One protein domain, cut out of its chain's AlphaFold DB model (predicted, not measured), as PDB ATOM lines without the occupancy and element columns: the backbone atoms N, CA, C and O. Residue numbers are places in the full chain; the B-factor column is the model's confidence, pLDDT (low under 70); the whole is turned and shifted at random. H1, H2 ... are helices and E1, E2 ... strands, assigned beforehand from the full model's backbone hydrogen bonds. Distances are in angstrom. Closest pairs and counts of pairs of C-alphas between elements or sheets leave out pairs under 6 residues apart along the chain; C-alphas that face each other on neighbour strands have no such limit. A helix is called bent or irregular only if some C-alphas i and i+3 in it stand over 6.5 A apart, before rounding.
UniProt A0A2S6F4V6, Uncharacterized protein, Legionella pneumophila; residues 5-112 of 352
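AT A GLANCE: This is residues 5 to 112 of the 352 residues of an uncharacterized protein of Legionella pneumophila (UniProt A0A2S6F4V6). One antiparallel sheet of seven strands curls back on itself like part of a barrel, its two edge strands E1 and E6 coming together, and the long helix H2 packs along E7 and E6. Small H1 sits in a loose stretch off the sheet. The 108 printed residues hold, in order, E1 E2 E3 E4 E5 H1 H2 E6 E7; the sheet runs E1 E2 E3 E4 E5 E7 E6. The class is mixed, with under half the residues in named elements; the whole is compact, radius of gyration of the C-alphas 13.6 A, spanning 35 by 30 by 28 A.

IN THESE COORDINATES: E1 is residues 6 to 8, from C-alpha 6 at (107.665, 138.199, 71.169); E2 is 19 to 21, E3 27 to 32 (15.6 A), E4 41 to 46 (17.0 A) and E5 54 to 58 (13.1 A). H1 is 67 to 71, H2 78 to 94 (24.0 A), E6 101 to 103, and E7 109 to 112, ending at C-alpha 112 (107.989, 150.896, 72.516).

HOW THE PARTS SIT: E1 to E5 form a meander, each strand the antiparallel neighbour of the one before, for instance N 8 and O 19 at 2.8 A and N 43 and O 56 at 2.9 A. In this folded sheet, bent into two leaves, E1 E2 E3 face E5 E7 E6, with E4 as hinge; the closest C-alphas of E1 and E6, Tyr 7 and Phe 103, are 7.1 A apart. E5, H1 H2, E6 make a split strand-helix-strand unit, E7 between its strands, with a right-handed crossover. H2 is on the sheet, height 9.2 A, over E7, along the strands at 11 degrees on the local plane; its C-alpha 84 is 6.5 A from that of Leu 110. H1 is not on the sheet. Every O i to N i+4 pair is within hydrogen-bond range in H2; in H1 0 of 1, but 2 of 2 O i to N i+3 pairs.

THE WHOLE: The C-alphas of Arg 65 and Asp 97, the two farthest apart, are 38.9 A apart. The printed part has no cut, and no link is long. Residues 11 to 16, 35 to 39 and 61 to 74 have pLDDT under 70.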
ATOM      1  N   LEU A   5     110.305 140.152  67.608       89.44
ATOM      2  CA  LEU A   5     110.110 140.273  69.051       89.44
ATOM      3  C   LEU A   5     108.807 139.573  69.464       89.44
ATOM      4  O   LEU A   5     107.798 139.682  68.763       89.44
ATOM      5  N   GLU A   6     108.828 138.879  70.597       91.38
ATOM      6  CA  GLU A   6     107.665 138.199  71.169       91.38
ATOM      7  C   GLU A   6     107.309 138.792  72.535       91.38
ATOM      8  O   GLU A   6     108.184 139.171  73.316       91.38
ATOM      9  N   TYR A   7     106.008 138.886  72.818       89.88
ATOM     10  CA  TYR A   7     105.498 139.311  74.117       89.88
ATOM     11  C   TYR A   7     104.784 138.147  74.800       89.88
ATOM     12  O   TYR A   7     103.742 137.670  74.335       89.88
ATOM     13  N   HIS A   8     105.318 137.730  75.941       89.38
ATOM     14  CA  HIS A   8     104.761 136.672  76.768       89.38
ATOM     15  C   HIS A   8     103.849 137.294  77.826       89.38
ATOM     16  O   HIS A   8     104.278 138.026  78.718       89.38
ATOM     17  N   PHE A   9     102.548 137.039  77.709       83.50
ATOM     18  CA  PHE A   9     101.561 137.520  78.673       83.50
ATOM     19  C   PHE A   9     101.638 136.701  79.966       83.50
ATOM     20  O   PHE A   9     101.660 135.474  79.902       83.50
ATOM     21  N   SER A  10     101.588 137.377  81.119       75.12
ATOM     22  CA  SER A  10     101.562 136.719  82.433       75.12
ATOM     23  C   SER A  10     100.448 135.669  82.514       75.12
ATOM     24  O   SER A  10      99.292 135.944  82.161       75.12
ATOM     25  N   ALA A  11     100.797 134.475  82.997       65.56
ATOM     26  CA  ALA A  11      99.854 133.391  83.249       65.56
ATOM     27  C   ALA A  11      99.035 133.635  84.529       65.56
ATOM     28  O   ALA A  11      97.853 133.272  84.581       65.56
ATOM     29  N   ASN A  12      99.594 134.374  85.491       60.34
ATOM     30  CA  ASN A  12      99.019 134.608  86.816       60.34
ATOM     31  C   ASN A  12      98.247 135.939  86.926       60.34
ATOM     32  O   ASN A  12      98.400 136.852  86.107       60.34
ATOM     33  N   ALA A  13      97.343 136.024  87.907       53.69
ATOM     34  CA  ALA A  13      96.436 137.165  88.083       53.69
ATOM     35  C   ALA A  13      97.171 138.466  88.447       53.69
ATOM     36  O   ALA A  13      96.703 139.540  88.083       53.69
ATOM     37  N   ASP A  14      98.341 138.367  89.082       53.50
ATOM     38  CA  ASP A  14      99.081 139.512  89.626       53.50
ATOM     39  C   ASP A  14      99.931 140.253  88.580       53.50
ATOM     40  O   ASP A  14     100.395 141.360  88.818       53.50
ATOM     41  N   GLY A  15     100.057 139.711  87.360       54.38
ATOM     42  CA  GLY A  15     100.605 140.448  86.216       54.38
ATOM     43  C   GLY A  15     102.129 140.647  86.198       54.38
ATOM     44  O   GLY A  15     102.610 141.285  85.258       54.38
ATOM     45  N   ASP A  16     102.862 140.081  87.159       58.19
ATOM     46  CA  ASP A  16     104.314 140.269  87.340       58.19
ATOM     47  C   ASP A  16     105.203 139.333  86.499       58.19
ATOM     48  O   ASP A  16     106.399 139.568  86.367       58.19
ATOM     49  N   GLU A  17     104.625 138.322  85.848       71.44
ATOM     50  CA  GLU A  17     105.363 137.317  85.056       71.44
ATOM     51  C   GLU A  17     105.388 137.594  83.543       71.44
ATOM     52  O   GLU A  17     105.764 136.730  82.759       71.44
ATOM     53  N   SER A  18     104.922 138.759  83.076       84.56
ATOM     54  CA  SER A  18     105.010 139.057  81.640       84.56
ATOM     55  C   SER A  18     106.451 139.342  81.240       84.56
ATOM     56  O   SER A  18     107.087 140.142  81.917       84.56
ATOM     57  N   CYS A  19     106.923 138.829  80.109       90.56
ATOM     58  CA  CYS A  19     108.255 139.148  79.599       90.56
ATOM     59  C   CYS A  19     108.245 139.465  78.101       90.56
ATOM     60  O   CYS A  19     107.294 139.167  77.375       90.56
ATOM     61  N   ILE A  20     109.299 140.141  77.657       92.12
ATOM     62  CA  ILE A  20     109.591 140.392  76.246       92.12
ATOM     63  C   ILE A  20     110.801 139.553  75.881       92.12
ATOM     64  O   ILE A  20     111.823 139.653  76.552       92.12
ATOM     65  N   GLU A  21     110.709 138.795  74.799       92.50
ATOM     66  CA  GLU A  21     111.848 138.070  74.245       92.50
ATOM     67  C   GLU A  21     112.246 138.694  72.906       92.50
ATOM     68  O   GLU A  21     111.409 138.855  72.009       92.50
ATOM     69  N   ASP A  22     113.511 139.096  72.777       89.50
ATOM     70  CA  ASP A  22     114.023 139.667  71.530       89.50
ATOM     71  C   ASP A  22     114.494 138.599  70.524       89.50
ATOM     72  O   ASP A  22     114.400 137.392  70.744       89.50
ATOM     73  N   VAL A  23     114.965 139.055  69.361       86.06
ATOM     74  CA  VAL A  23     115.364 138.183  68.240       86.06
ATOM     75  C   VAL A  23     116.540 137.255  68.568       86.06
ATOM     76  O   VAL A  23     116.655 136.175  67.971       86.06
ATOM     77  N   ASP A  24     117.362 137.660  69.537       87.06
ATOM     78  CA  ASP A  24     118.533 136.934  70.021       87.06
ATOM     79  C   ASP A  24     118.186 136.001  71.194       87.06
ATOM     80  O   ASP A  24     119.045 135.257  71.664       87.06
ATOM     81  N   GLY A  25     116.921 135.989  71.633       86.81
ATOM     82  CA  GLY A  25     116.449 135.187  72.758       86.81
ATOM     83  C   GLY A  25     116.720 135.824  74.121       86.81
ATOM     84  O   GLY A  25     116.629 135.132  75.132       86.81
ATOM     85  N   ASN A  26     117.064 137.119  74.181       90.50
ATOM     86  CA  ASN A  26     117.205 137.805  75.462       90.50
ATOM     87  C   ASN A  26     115.825 138.108  76.042       90.50
ATOM     88  O   ASN A  26     114.965 138.670  75.357       90.50
ATOM     89  N   GLU A  27     115.647 137.789  77.320       92.06
ATOM     90  CA  GLU A  27     114.398 137.996  78.041       92.06
ATOM     91  C   GLU A  27     114.452 139.257  78.917       92.06
ATOM     92  O   GLU A  27     115.359 139.440  79.732       92.06
ATOM     93  N   PHE A  28     113.452 140.123  78.771       93.19
ATOM     94  CA  PHE A  28     113.288 141.353  79.539       93.19
ATOM     95  C   PHE A  28     112.018 141.268  80.380       93.19
ATOM     96  O   PHE A  28     110.929 141.033  79.852       93.19
ATOM     97  N   THR A  29     112.148 141.509  81.681       91.88
ATOM     98  CA  THR A  29     111.048 141.453  82.653       91.88
ATOM     99  C   THR A  29     110.676 142.859  83.130       91.88
ATOM    100  O   THR A  29     111.454 143.799  82.930       91.88
ATOM    101  N   PRO A  30     109.505 143.052  83.762       89.94
ATOM    102  CA  PRO A  30     109.098 144.353  84.268       89.94
ATOM    103  C   PRO A  30     110.096 144.831  85.331       89.94
ATOM    104  O   PRO A  30     110.398 144.098  86.270       89.94
ATOM    105  N   ASN A  31     110.619 146.050  85.192       88.06
ATOM    106  CA  ASN A  31     111.651 146.599  86.078       88.06
ATOM    107  C   ASN A  31     111.355 148.030  86.562       88.06
ATOM    108  O   ASN A  31     112.261 148.776  86.931       88.06
ATOM    109  N   GLY A  32     110.078 148.411  86.585       83.44
ATOM    110  CA  GLY A  32     109.616 149.671  87.156       83.44
ATOM    111  C   GLY A  32     108.448 150.281  86.393       83.44
ATOM    112  O   GLY A  32     107.879 149.687  85.471       83.44
ATOM    113  N   SER A  33     108.101 151.501  86.776       81.69
ATOM    114  CA  SER A  33     107.072 152.305  86.125       81.69
ATOM    115  C   SER A  33     107.499 153.772  86.076       81.69
ATOM    116  O   SER A  33     108.217 154.229  86.967       81.69
ATOM    117  N   PRO A  34     107.055 154.532  85.065       75.00
ATOM    118  CA  PRO A  34     107.295 155.969  85.021       75.00
ATOM    119  C   PRO A  34     106.638 156.698  86.206       75.00
ATOM    120  O   PRO A  34     105.588 156.282  86.694       75.00
ATOM    121  N   ALA A  35     107.249 157.802  86.647       65.88
ATOM    122  CA  ALA A  35     106.850 158.525  87.860       65.88
ATOM    123  C   ALA A  35     105.559 159.363  87.717       65.88
ATOM    124  O   ALA A  35     104.810 159.493  88.683       65.88
ATOM    125  N   HIS A  36     105.271 159.916  86.532       61.56
ATOM    126  CA  HIS A  36     104.150 160.844  86.298       61.56
ATOM    127  C   HIS A  36     103.538 160.669  84.902       61.56
ATOM    128  O   HIS A  36     104.233 160.200  84.007       61.56
ATOM    129  N   GLY A  37     102.278 161.102  84.720       55.56
ATOM    130  CA  GLY A  37     101.768 161.530  83.407       55.56
ATOM    131  C   GLY A  37     100.903 160.573  82.574       55.56
ATOM    132  O   GLY A  37     100.779 160.819  81.381       55.56
ATOM    133  N   TRP A  38     100.282 159.512  83.113       63.00
ATOM    134  CA  TRP A  38      99.712 158.473  82.227       63.00
ATOM    135  C   TRP A  38      98.190 158.288  82.269       63.00
ATOM    136  O   TRP A  38      97.591 157.892  83.276       63.00
ATOM    137  N   THR A  39      97.580 158.495  81.096       67.62
ATOM    138  CA  THR A  39      96.220 158.043  80.749       67.62
ATOM    139  C   THR A  39      96.171 156.536  80.448       67.62
ATOM    140  O   THR A  39      95.105 155.929  80.512       67.62
ATOM    141  N   ALA A  40      97.330 155.917  80.194       79.25
ATOM    142  CA  ALA A  40      97.537 154.476  80.051       79.25
ATOM    143  C   ALA A  40      98.171 153.867  81.316       79.25
ATOM    144  O   ALA A  40      98.691 154.578  82.174       79.25
ATOM    145  N   TRP A  41      98.157 152.538  81.439       82.25
ATOM    146  CA  TRP A  41      99.052 151.860  82.377       82.25
ATOM    147  C   TRP A  41     100.365 151.568  81.644       82.25
ATOM    148  O   TRP A  41     100.384 150.853  80.645       82.25
ATOM    149  N   THR A  42     101.460 152.136  82.143       87.31
ATOM    150  CA  THR A  42     102.795 152.020  81.549       87.31
ATOM    151  C   THR A  42     103.751 151.274  82.481       87.31
ATOM    152  O   THR A  42     103.748 151.514  83.690       87.31
ATOM    153  N   ARG A  43     104.578 150.379  81.934       89.00
ATOM    154  CA  ARG A  43     105.636 149.653  82.660       89.00
ATOM    155  C   ARG A  43     106.945 149.661  81.878       89.00
ATOM    156  O   ARG A  43     106.934 149.640  80.649       89.00
ATOM    157  N   PHE A  44     108.059 149.679  82.593       91.62
ATOM    158  CA  PHE A  44     109.395 149.526  82.029       91.62
ATOM    159  C   PHE A  44     109.812 148.062  82.044       91.62
ATOM    160  O   PHE A  44     109.443 147.332  82.961       91.62
ATOM    161  N   PHE A  45     110.531 147.641  81.007       93.56
ATOM    162  CA  PHE A  45     111.039 146.284  80.845       93.56
ATOM    163  C   PHE A  45     112.541 146.328  80.582       93.56
ATOM    164  O   PHE A  45     113.004 147.062  79.704       93.56
ATOM    165  N   GLY A  46     113.302 145.527  81.319       93.44
ATOM    166  CA  GLY A  46     114.759 145.486  81.239       93.44
ATOM    167  C   GLY A  46     115.347 144.424  82.162       93.44
ATOM    168  O   GLY A  46     114.619 143.739  82.879       93.44
ATOM    169  N   HIS A  47     116.671 144.298  82.163       91.38
ATOM    170  CA  HIS A  47     117.354 143.472  83.155       91.38
ATOM    171  C   HIS A  47     117.447 144.200  84.499       91.38
ATOM    172  O   HIS A  47     117.429 145.435  84.576       91.38
ATOM    173  N   GLN A  48     117.563 143.427  85.576       85.38
ATOM    174  CA  GLN A  48     117.761 143.975  86.911       85.38
ATOM    175  C   GLN A  48     119.042 144.825  86.952       85.38
ATOM    176  O   GLN A  48     120.075 144.432  86.413       85.38
ATOM    177  N   ASN A  49     118.970 145.994  87.594       83.44
ATOM    178  CA  ASN A  49     120.070 146.964  87.701       83.44
ATOM    179  C   ASN A  49     120.599 147.504  86.357       83.44
ATOM    180  O   ASN A  49     121.680 148.089  86.318       83.44
ATOM    181  N   GLN A  50     119.848 147.341  85.265       88.69
ATOM    182  CA  GLN A  50     120.154 147.948  83.973       88.69
ATOM    183  C   GLN A  50     119.066 148.954  83.577       88.69
ATOM    184  O   GLN A  50     117.916 148.821  84.012       88.69
ATOM    185  N   PRO A  51     119.399 149.962  82.748       87.94
ATOM    186  CA  PRO A  51     118.390 150.819  82.143       87.94
ATOM    187  C   PRO A  51     117.325 149.984  81.416       87.94
ATOM    188  O   PRO A  51     117.657 148.945  80.835       87.94
ATOM    189  N   PRO A  52     116.050 150.411  81.424       92.06
ATOM    190  CA  PRO A  52     115.022 149.741  80.642       92.06
ATOM    191  C   PRO A  52     115.400 149.673  79.161       92.06
ATOM    192  O   PRO A  52     115.974 150.611  78.610       92.06
ATOM    193  N   LYS A  53     115.034 148.571  78.508       93.81
ATOM    194  CA  LYS A  53     115.136 148.412  77.052       93.81
ATOM    195  C   LYS A  53     113.817 148.741  76.360       93.81
ATOM    196  O   LYS A  53     113.823 149.256  75.244       93.81
ATOM    197  N   TYR A  54     112.693 148.490  77.032       95.06
ATOM    198  CA  TYR A  54     111.360 148.728  76.486       95.06
ATOM    199  C   TYR A  54     110.445 149.448  77.475       95.06
ATOM    200  O   TYR A  54     110.569 149.327  78.695       95.06
ATOM    201  N   VAL A  55     109.479 150.166  76.916       93.56
ATOM    202  CA  VAL A  55     108.321 150.735  77.597       93.56
ATOM    203  C   VAL A  55     107.089 150.039  77.044       93.56
ATOM    204  O   VAL A  55     106.875 150.009  75.837       93.56
ATOM    205  N   VAL A  56     106.260 149.486  77.919       92.44
ATOM    206  CA  VAL A  56     105.018 148.824  77.525       92.44
ATOM    207  C   VAL A  56     103.845 149.654  78.004       92.44
ATOM    208  O   VAL A  56     103.672 149.838  79.210       92.44
ATOM    209  N   LYS A  57     103.034 150.129  77.058       91.69
ATOM    210  CA  LYS A  57     101.756 150.790  77.321       91.69
ATOM    211  C   LYS A  57     100.605 149.798  77.142       91.69
ATOM    212  O   LYS A  57     100.591 148.991  76.209       91.69
ATOM    213  N   GLN A  58      99.623 149.868  78.033       87.56
ATOM    214  CA  GLN A  58      98.371 149.118  77.936       87.56
ATOM    215  C   GLN A  58      97.178 150.004  78.332       87.56
ATOM    216  O   GLN A  58      97.340 150.917  79.152       87.56
ATOM    217  N   PRO A  59      95.966 149.739  77.803       85.31
ATOM    218  CA  PRO A  59      94.768 150.467  78.207       85.31
ATOM    219  C   PRO A  59      94.584 150.461  79.730       85.31
ATOM    220  O   PRO A  59      94.751 149.426  80.382       85.31
ATOM    221  N   ARG A  60      94.235 151.618  80.295       75.62
ATOM    222  CA  ARG A  60      93.959 151.768  81.725       75.62
ATOM    223  C   ARG A  60      92.472 151.478  81.994       75.62
ATOM    224  O   ARG A  60      91.638 152.031  81.284       75.62
ATOM    225  N   PRO A  61      92.115 150.642  82.985       67.38
ATOM    226  CA  PRO A  61      90.719 150.464  83.388       67.38
ATOM    227  C   PRO A  61      90.165 151.726  84.067       67.38
ATOM    228  O   PRO A  61      90.863 152.352  84.866       67.38
ATOM    229  N   ASP A  62      88.892 152.055  83.816       56.78
ATOM    230  CA  ASP A  62      88.195 153.213  84.415       56.78
ATOM    231  C   ASP A  62      88.106 153.137  85.951       56.78
ATOM    232  O   ASP A  62      88.050 154.152  86.644       56.78
ATOM    233  N   LYS A  63      88.090 151.918  86.505       55.69
ATOM    234  CA  LYS A  63      88.195 151.626  87.942       55.69
ATOM    235  C   LYS A  63      89.058 150.380  88.105       55.69
ATOM    236  O   LYS A  63      88.669 149.322  87.624       55.69
ATOM    237  N   VAL A  64      90.196 150.485  88.791       52.47
ATOM    238  CA  VAL A  64      90.981 149.306  89.191       52.47
ATOM    239  C   VAL A  64      90.227 148.642  90.342       52.47
ATOM    240  O   VAL A  64      90.255 149.155  91.459       52.47
ATOM    241  N   ARG A  65      89.478 147.565  90.076       48.03
ATOM    242  CA  ARG A  65      88.773 146.803  91.121       48.03
ATOM    243  C   ARG A  65      89.545 145.537  91.494       48.03
ATOM    244  O   ARG A  65      89.444 145.098  92.633       48.03
ATOM    245  N   SER A  66      90.348 144.997  90.575       51.53
ATOM    246  CA  SER A  66      91.350 143.949  90.824       51.53
ATOM    247  C   SER A  66      92.373 143.852  89.676       51.53
ATOM    248  O   SER A  66      92.117 144.325  88.570       51.53
ATOM    249  N   SER A  67      93.515 143.192  89.895       49.91
ATOM    250  CA  SER A  67      94.517 142.877  88.853       49.91
ATOM    251  C   SER A  67      93.951 142.018  87.704       49.91
ATOM    252  O   SER A  67      94.417 142.103  86.565       49.91
ATOM    253  N   SER A  68      92.864 141.277  87.959       52.62
ATOM    254  CA  SER A  68      92.137 140.500  86.946       52.62
ATOM    255  C   SER A  68      91.415 141.355  85.886       52.62
ATOM    256  O   SER A  68      91.174 140.870  84.777       52.62
ATOM    257  N   ASP A  69      91.194 142.653  86.146       50.81
ATOM    258  CA  ASP A  69      90.599 143.611  85.194       50.81
ATOM    259  C   ASP A  69      91.550 143.954  84.018       50.81
ATOM    260  O   ASP A  69      91.169 144.618  83.057       50.81
ATOM    261  N   LEU A  70      92.808 143.499  84.035       53.94
ATOM    262  CA  LEU A  70      93.804 143.785  82.983       53.94
ATOM    263  C   LEU A  70      93.782 142.822  81.802       53.94
ATOM    264  O   LEU A  70      94.480 143.034  80.805       53.94
ATOM    265  N   ARG A  71      92.962 141.776  81.919       55.91
ATOM    266  CA  ARG A  71      92.567 140.884  80.825       55.91
ATOM    267  C   ARG A  71      91.171 141.232  80.302       55.91
ATOM    268  O   ARG A  71      90.586 140.450  79.554       55.91
ATOM    269  N   ASP A  72      90.619 142.376  80.713       56.44
ATOM    270  CA  ASP A  72      89.240 142.739  80.421       56.44
ATOM    271  C   ASP A  72      89.027 142.891  78.909       56.44
ATOM    272  O   ASP A  72      89.601 143.760  78.241       56.44
ATOM    273  N   LYS A  73      88.161 142.032  78.358       62.56
ATOM    274  CA  LYS A  73      87.691 142.119  76.970       62.56
ATOM    275  C   LYS A  73      87.147 143.514  76.652       62.56
ATOM    276  O   LYS A  73      87.250 143.939  75.506       62.56
ATOM    277  N   LYS A  74      86.617 144.242  77.645       67.44
ATOM    278  CA  LYS A  74      86.122 145.615  77.466       67.44
ATOM    279  C   LYS A  74      87.224 146.603  77.105       67.44
ATOM    280  O   LYS A  74      86.953 147.545  76.369       67.44
ATOM    281  N   LEU A  75      88.452 146.390  77.581       74.25
ATOM    282  CA  LEU A  75      89.605 147.224  77.238       74.25
ATOM    283  C   LEU A  75      90.236 146.816  75.907       74.25
ATOM    284  O   LEU A  75      90.760 147.670  75.194       74.25
ATOM    285  N   ASN A  76      90.138 145.539  75.530       77.44
ATOM    286  CA  ASN A  76      90.563 145.037  74.221       77.44
ATOM    287  C   ASN A  76      89.500 145.283  73.129       77.44
ATOM    288  O   ASN A  76      89.132 144.372  72.388       77.44
ATOM    289  N   ASN A  77      88.986 146.512  73.059       83.75
ATOM    290  CA  ASN A  77      87.997 146.937  72.073       83.75
ATOM    291  C   ASN A  77      88.659 147.609  70.859       83.75
ATOM    292  O   ASN A  77      89.836 147.977  70.887       83.75
ATOM    293  N   GLU A  78      87.885 147.780  69.793       86.56
ATOM    294  CA  GLU A  78      88.367 148.335  68.527       86.56
ATOM    295  C   GLU A  78      88.855 149.782  68.642       86.56
ATOM    296  O   GLU A  78      89.858 150.133  68.028       86.56
ATOM    297  N   TRP A  79      88.231 150.597  69.496       87.50
ATOM    298  CA  TRP A  79      88.662 151.976  69.724       87.50
ATOM    299  C   TRP A  79      90.072 152.043  70.329       87.50
ATOM    300  O   TRP A  79      90.938 152.748  69.811       87.50
ATOM    301  N   ASN A  80      90.342 151.253  71.374       88.56
ATOM    302  CA  ASN A  80      91.682 151.163  71.951       88.56
ATOM    303  C   ASN A  80      92.675 150.583  70.940       88.56
ATOM    304  O   ASN A  80      93.774 151.112  70.803       88.56
ATOM    305  N   ARG A  81      92.301 149.532  70.196       90.56
ATOM    306  CA  ARG A  81      93.172 148.968  69.151       90.56
ATOM    307  C   ARG A  81      93.560 150.023  68.120       90.56
ATOM    308  O   ARG A  81      94.741 150.150  67.826       90.56
ATOM    309  N   ALA A  82      92.598 150.805  67.632       92.00
ATOM    310  CA  ALA A  82      92.842 151.875  66.672       92.00
ATOM    311  C   ALA A  82      93.765 152.964  67.243       92.00
ATOM    312  O   ALA A  82      94.699 153.374  66.563       92.00
ATOM    313  N   ARG A  83      93.566 153.385  68.501       92.00
ATOM    314  CA  ARG A  83      94.438 154.371  69.170       92.00
ATOM    315  C   ARG A  83      95.885 153.885  69.297       92.00
ATOM    316  O   ARG A  83      96.803 154.621  68.953       92.00
ATOM    317  N   TYR A  84      96.098 152.655  69.761       94.12
ATOM    318  CA  TYR A  84      97.447 152.096  69.918       94.12
ATOM    319  C   TYR A  84      98.104 151.732  68.579       94.12
ATOM    320  O   TYR A  84      99.322 151.830  68.459       94.12
ATOM    321  N   GLN A  85      97.320 151.344  67.567       96.38
ATOM    322  CA  GLN A  85      97.816 151.170  66.200       96.38
ATOM    323  C   GLN A  85      98.247 152.513  65.598       96.38
ATOM    324  O   GLN A  85      99.309 152.595  64.994       96.38
ATOM    325  N   HIS A  86      97.468 153.574  65.819       95.88
ATOM    326  CA  HIS A  86      97.841 154.926  65.411       95.88
ATOM    327  C   HIS A  86      99.150 155.370  66.074       95.88
ATOM    328  O   HIS A  86     100.071 155.789  65.378       95.88
ATOM    329  N   GLU A  87      99.287 155.205  67.394       96.31
ATOM    330  CA  GLU A  87     100.541 155.527  68.091       96.31
ATOM    331  C   GLU A  87     101.729 154.700  67.560       96.31
ATOM    332  O   GLU A  87     102.813 155.249  67.365       96.31
ATOM    333  N   LEU A  88     101.530 153.407  67.265       96.94
ATOM    334  CA  LEU A  88     102.536 152.545  66.633       96.94
ATOM    335  C   LEU A  88     102.987 153.088  65.266       96.94
ATOM    336  O   LEU A  88     104.189 153.162  64.997       96.94
ATOM    337  N   ASP A  89     102.040 153.453  64.404       97.25
ATOM    338  CA  ASP A  89     102.326 153.932  63.051       97.25
ATOM    339  C   ASP A  89     103.107 155.253  63.093       97.25
ATOM    340  O   ASP A  89     104.102 155.416  62.381       97.25
ATOM    341  N   ILE A  90     102.708 156.173  63.980       97.38
ATOM    342  CA  ILE A  90     103.424 157.435  64.191       97.38
ATOM    343  C   ILE A  90     104.802 157.188  64.810       97.38
ATOM    344  O   ILE A  90     105.782 157.765  64.342       97.38
ATOM    345  N   TRP A  91     104.925 156.307  65.804       97.31
ATOM    346  CA  TRP A  91     106.218 155.971  66.404       97.31
ATOM    347  C   TRP A  91     107.210 155.467  65.358       97.31
ATOM    348  O   TRP A  91     108.334 155.956  65.284       97.31
ATOM    349  N   ASN A  92     106.790 154.528  64.508       96.38
ATOM    350  CA  ASN A  92     107.653 153.949  63.478       96.38
ATOM    351  C   ASN A  92     108.008 154.939  62.359       96.38
ATOM    352  O   ASN A  92     109.024 154.757  61.690       96.38
ATOM    353  N   LEU A  93     107.208 155.992  62.169       95.31
ATOM    354  CA  LEU A  93     107.553 157.119  61.303       95.31
ATOM    355  C   LEU A  93     108.572 158.059  61.968       95.31
ATOM    356  O   LEU A  93     109.514 158.512  61.319       95.31
ATOM    357  N   VAL A  94     108.394 158.357  63.257       95.81
ATOM    358  CA  VAL A  94     109.233 159.301  64.014       95.81
ATOM    359  C   VAL A  94     110.595 158.692  64.379       95.81
ATOM    360  O   VAL A  94     111.598 159.410  64.361       95.81
ATOM    361  N   TYR A  95     110.642 157.389  64.670       95.94
ATOM    362  CA  TYR A  95     111.814 156.631  65.123       95.94
ATOM    363  C   TYR A  95     112.009 155.337  64.304       95.94
ATOM    364  O   TYR A  95     111.910 154.236  64.849       95.94
ATOM    365  N   PRO A  96     112.314 155.429  62.995       92.69
ATOM    366  CA  PRO A  96     112.334 154.271  62.091       92.69
ATOM    367  C   PRO A  96     113.376 153.201  62.454       92.69
ATOM    368  O   PRO A  96     113.157 152.016  62.183       92.69
ATOM    369  N   ASP A  97     114.475 153.604  63.097       92.38
ATOM    370  CA  ASP A  97     115.551 152.705  63.534       92.38
ATOM    371  C   ASP A  97     115.235 152.001  64.868       92.38
ATOM    372  O   ASP A  97     115.858 151.000  65.207       92.38
ATOM    373  N   ASN A  98     114.233 152.490  65.607       90.12
ATOM    374  CA  ASN A  98     113.797 151.960  66.897       90.12
ATOM    375  C   ASN A  98     112.320 151.569  66.806       90.12
ATOM    376  O   ASN A  98     111.449 152.239  67.367       90.12
ATOM    377  N   LYS A  99     112.029 150.486  66.082       92.56
ATOM    378  CA  LYS A  99     110.648 150.076  65.800       92.56
ATOM    379  C   LYS A  99     109.885 149.648  67.053       92.56
ATOM    380  O   LYS A  99     110.395 148.891  67.879       92.56
ATOM    381  N   ALA A 100     108.640 150.095  67.134       95.38
ATOM    382  CA  ALA A 100     107.640 149.643  68.087       95.38
ATOM    383  C   ALA A 100     106.849 148.441  67.552       95.38
ATOM    384  O   ALA A 100     106.837 148.156  66.350       95.38
ATOM    385  N   TYR A 101     106.164 147.752  68.466       95.69
ATOM    386  CA  TYR A 101     105.372 146.556  68.190       95.69
ATOM    387  C   TYR A 101     104.049 146.598  68.954       95.69
ATOM    388  O   TYR A 101     104.010 146.999  70.116       95.69
ATOM    389  N   LEU A 102     102.968 146.148  68.318       95.12
ATOM    390  CA  LEU A 102     101.649 146.039  68.939       95.12
ATOM    391  C   LEU A 102     101.233 144.569  69.018       95.12
ATOM    392  O   LEU A 102     101.096 143.899  67.997       95.12
ATOM    393  N   PHE A 103     100.989 144.086  70.233       92.19
ATOM    394  CA  PHE A 103     100.478 142.741  70.498       92.19
ATOM    395  C   PHE A 103      99.022 142.834  70.947       92.19
ATOM    396  O   PHE A 103      98.680 143.699  71.755       92.19
ATOM    397  N   THR A 104      98.153 141.966  70.416       87.81
ATOM    398  CA  THR A 104      96.701 142.019  70.694       87.81
ATOM    399  C   THR A 104      96.062 140.671  71.042       87.81
ATOM    400  O   THR A 104      94.903 140.650  71.471       87.81
ATOM    401  N   ASP A 105      96.814 139.568  70.936       78.50
ATOM    402  CA  ASP A 105      96.300 138.192  71.026       78.50
ATOM    403  C   ASP A 105      95.622 137.886  72.367       78.50
ATOM    404  O   ASP A 105      94.547 137.290  72.413       78.50
ATOM    405  N   LYS A 106      96.232 138.331  73.473       77.88
ATOM    406  CA  LYS A 106      95.725 138.132  74.847       77.88
ATOM    407  C   LYS A 106      95.466 139.451  75.587       77.88
ATOM    408  O   LYS A 106      95.314 139.469  76.806       77.88
ATOM    409  N   GLY A 107      95.406 140.559  74.848       82.44
ATOM    410  CA  GLY A 107      95.270 141.920  75.368       82.44
ATOM    411  C   GLY A 107      96.140 142.901  74.587       82.44
ATOM    412  O   GLY A 107      97.107 142.493  73.954       82.44
ATOM    413  N   ILE A 108      95.796 144.189  74.628       87.44
ATOM    414  CA  ILE A 108      96.539 145.233  73.909       87.44
ATOM    415  C   ILE A 108      97.817 145.572  74.679       87.44
ATOM    416  O   ILE A 108      97.753 145.966  75.849       87.44
ATOM    417  N   ARG A 109      98.969 145.422  74.024       91.75
ATOM    418  CA  ARG A 109     100.287 145.838  74.516       91.75
ATOM    419  C   ARG A 109     101.024 146.555  73.401       91.75
ATOM    420  O   ARG A 109     101.420 145.922  72.424       91.75
ATOM    421  N   LEU A 110     101.206 147.861  73.557       94.81
ATOM    422  CA  LEU A 110     102.110 148.623  72.711       94.81
ATOM    423  C   LEU A 110     103.491 148.607  73.363       94.81
ATOM    424  O   LEU A 110     103.680 149.162  74.444       94.81
ATOM    425  N   VAL A 111     104.430 147.928  72.717       95.44
ATOM    426  CA  VAL A 111     105.826 147.809  73.136       95.44
ATOM    427  C   VAL A 111     106.641 148.824  72.346       95.44
ATOM    428  O   VAL A 111     106.806 148.700  71.132       95.44
ATOM    429  N   LEU A 112     107.149 149.831  73.046       95.69
ATOM    430  CA  LEU A 112     107.989 150.896  72.516       95.69
ATOM    431  C   LEU A 112     109.434 150.661  72.972       95.69
ATOM    432  O   LEU A 112     109.647 150.318  74.137       95.69
TER     433      LEU A 112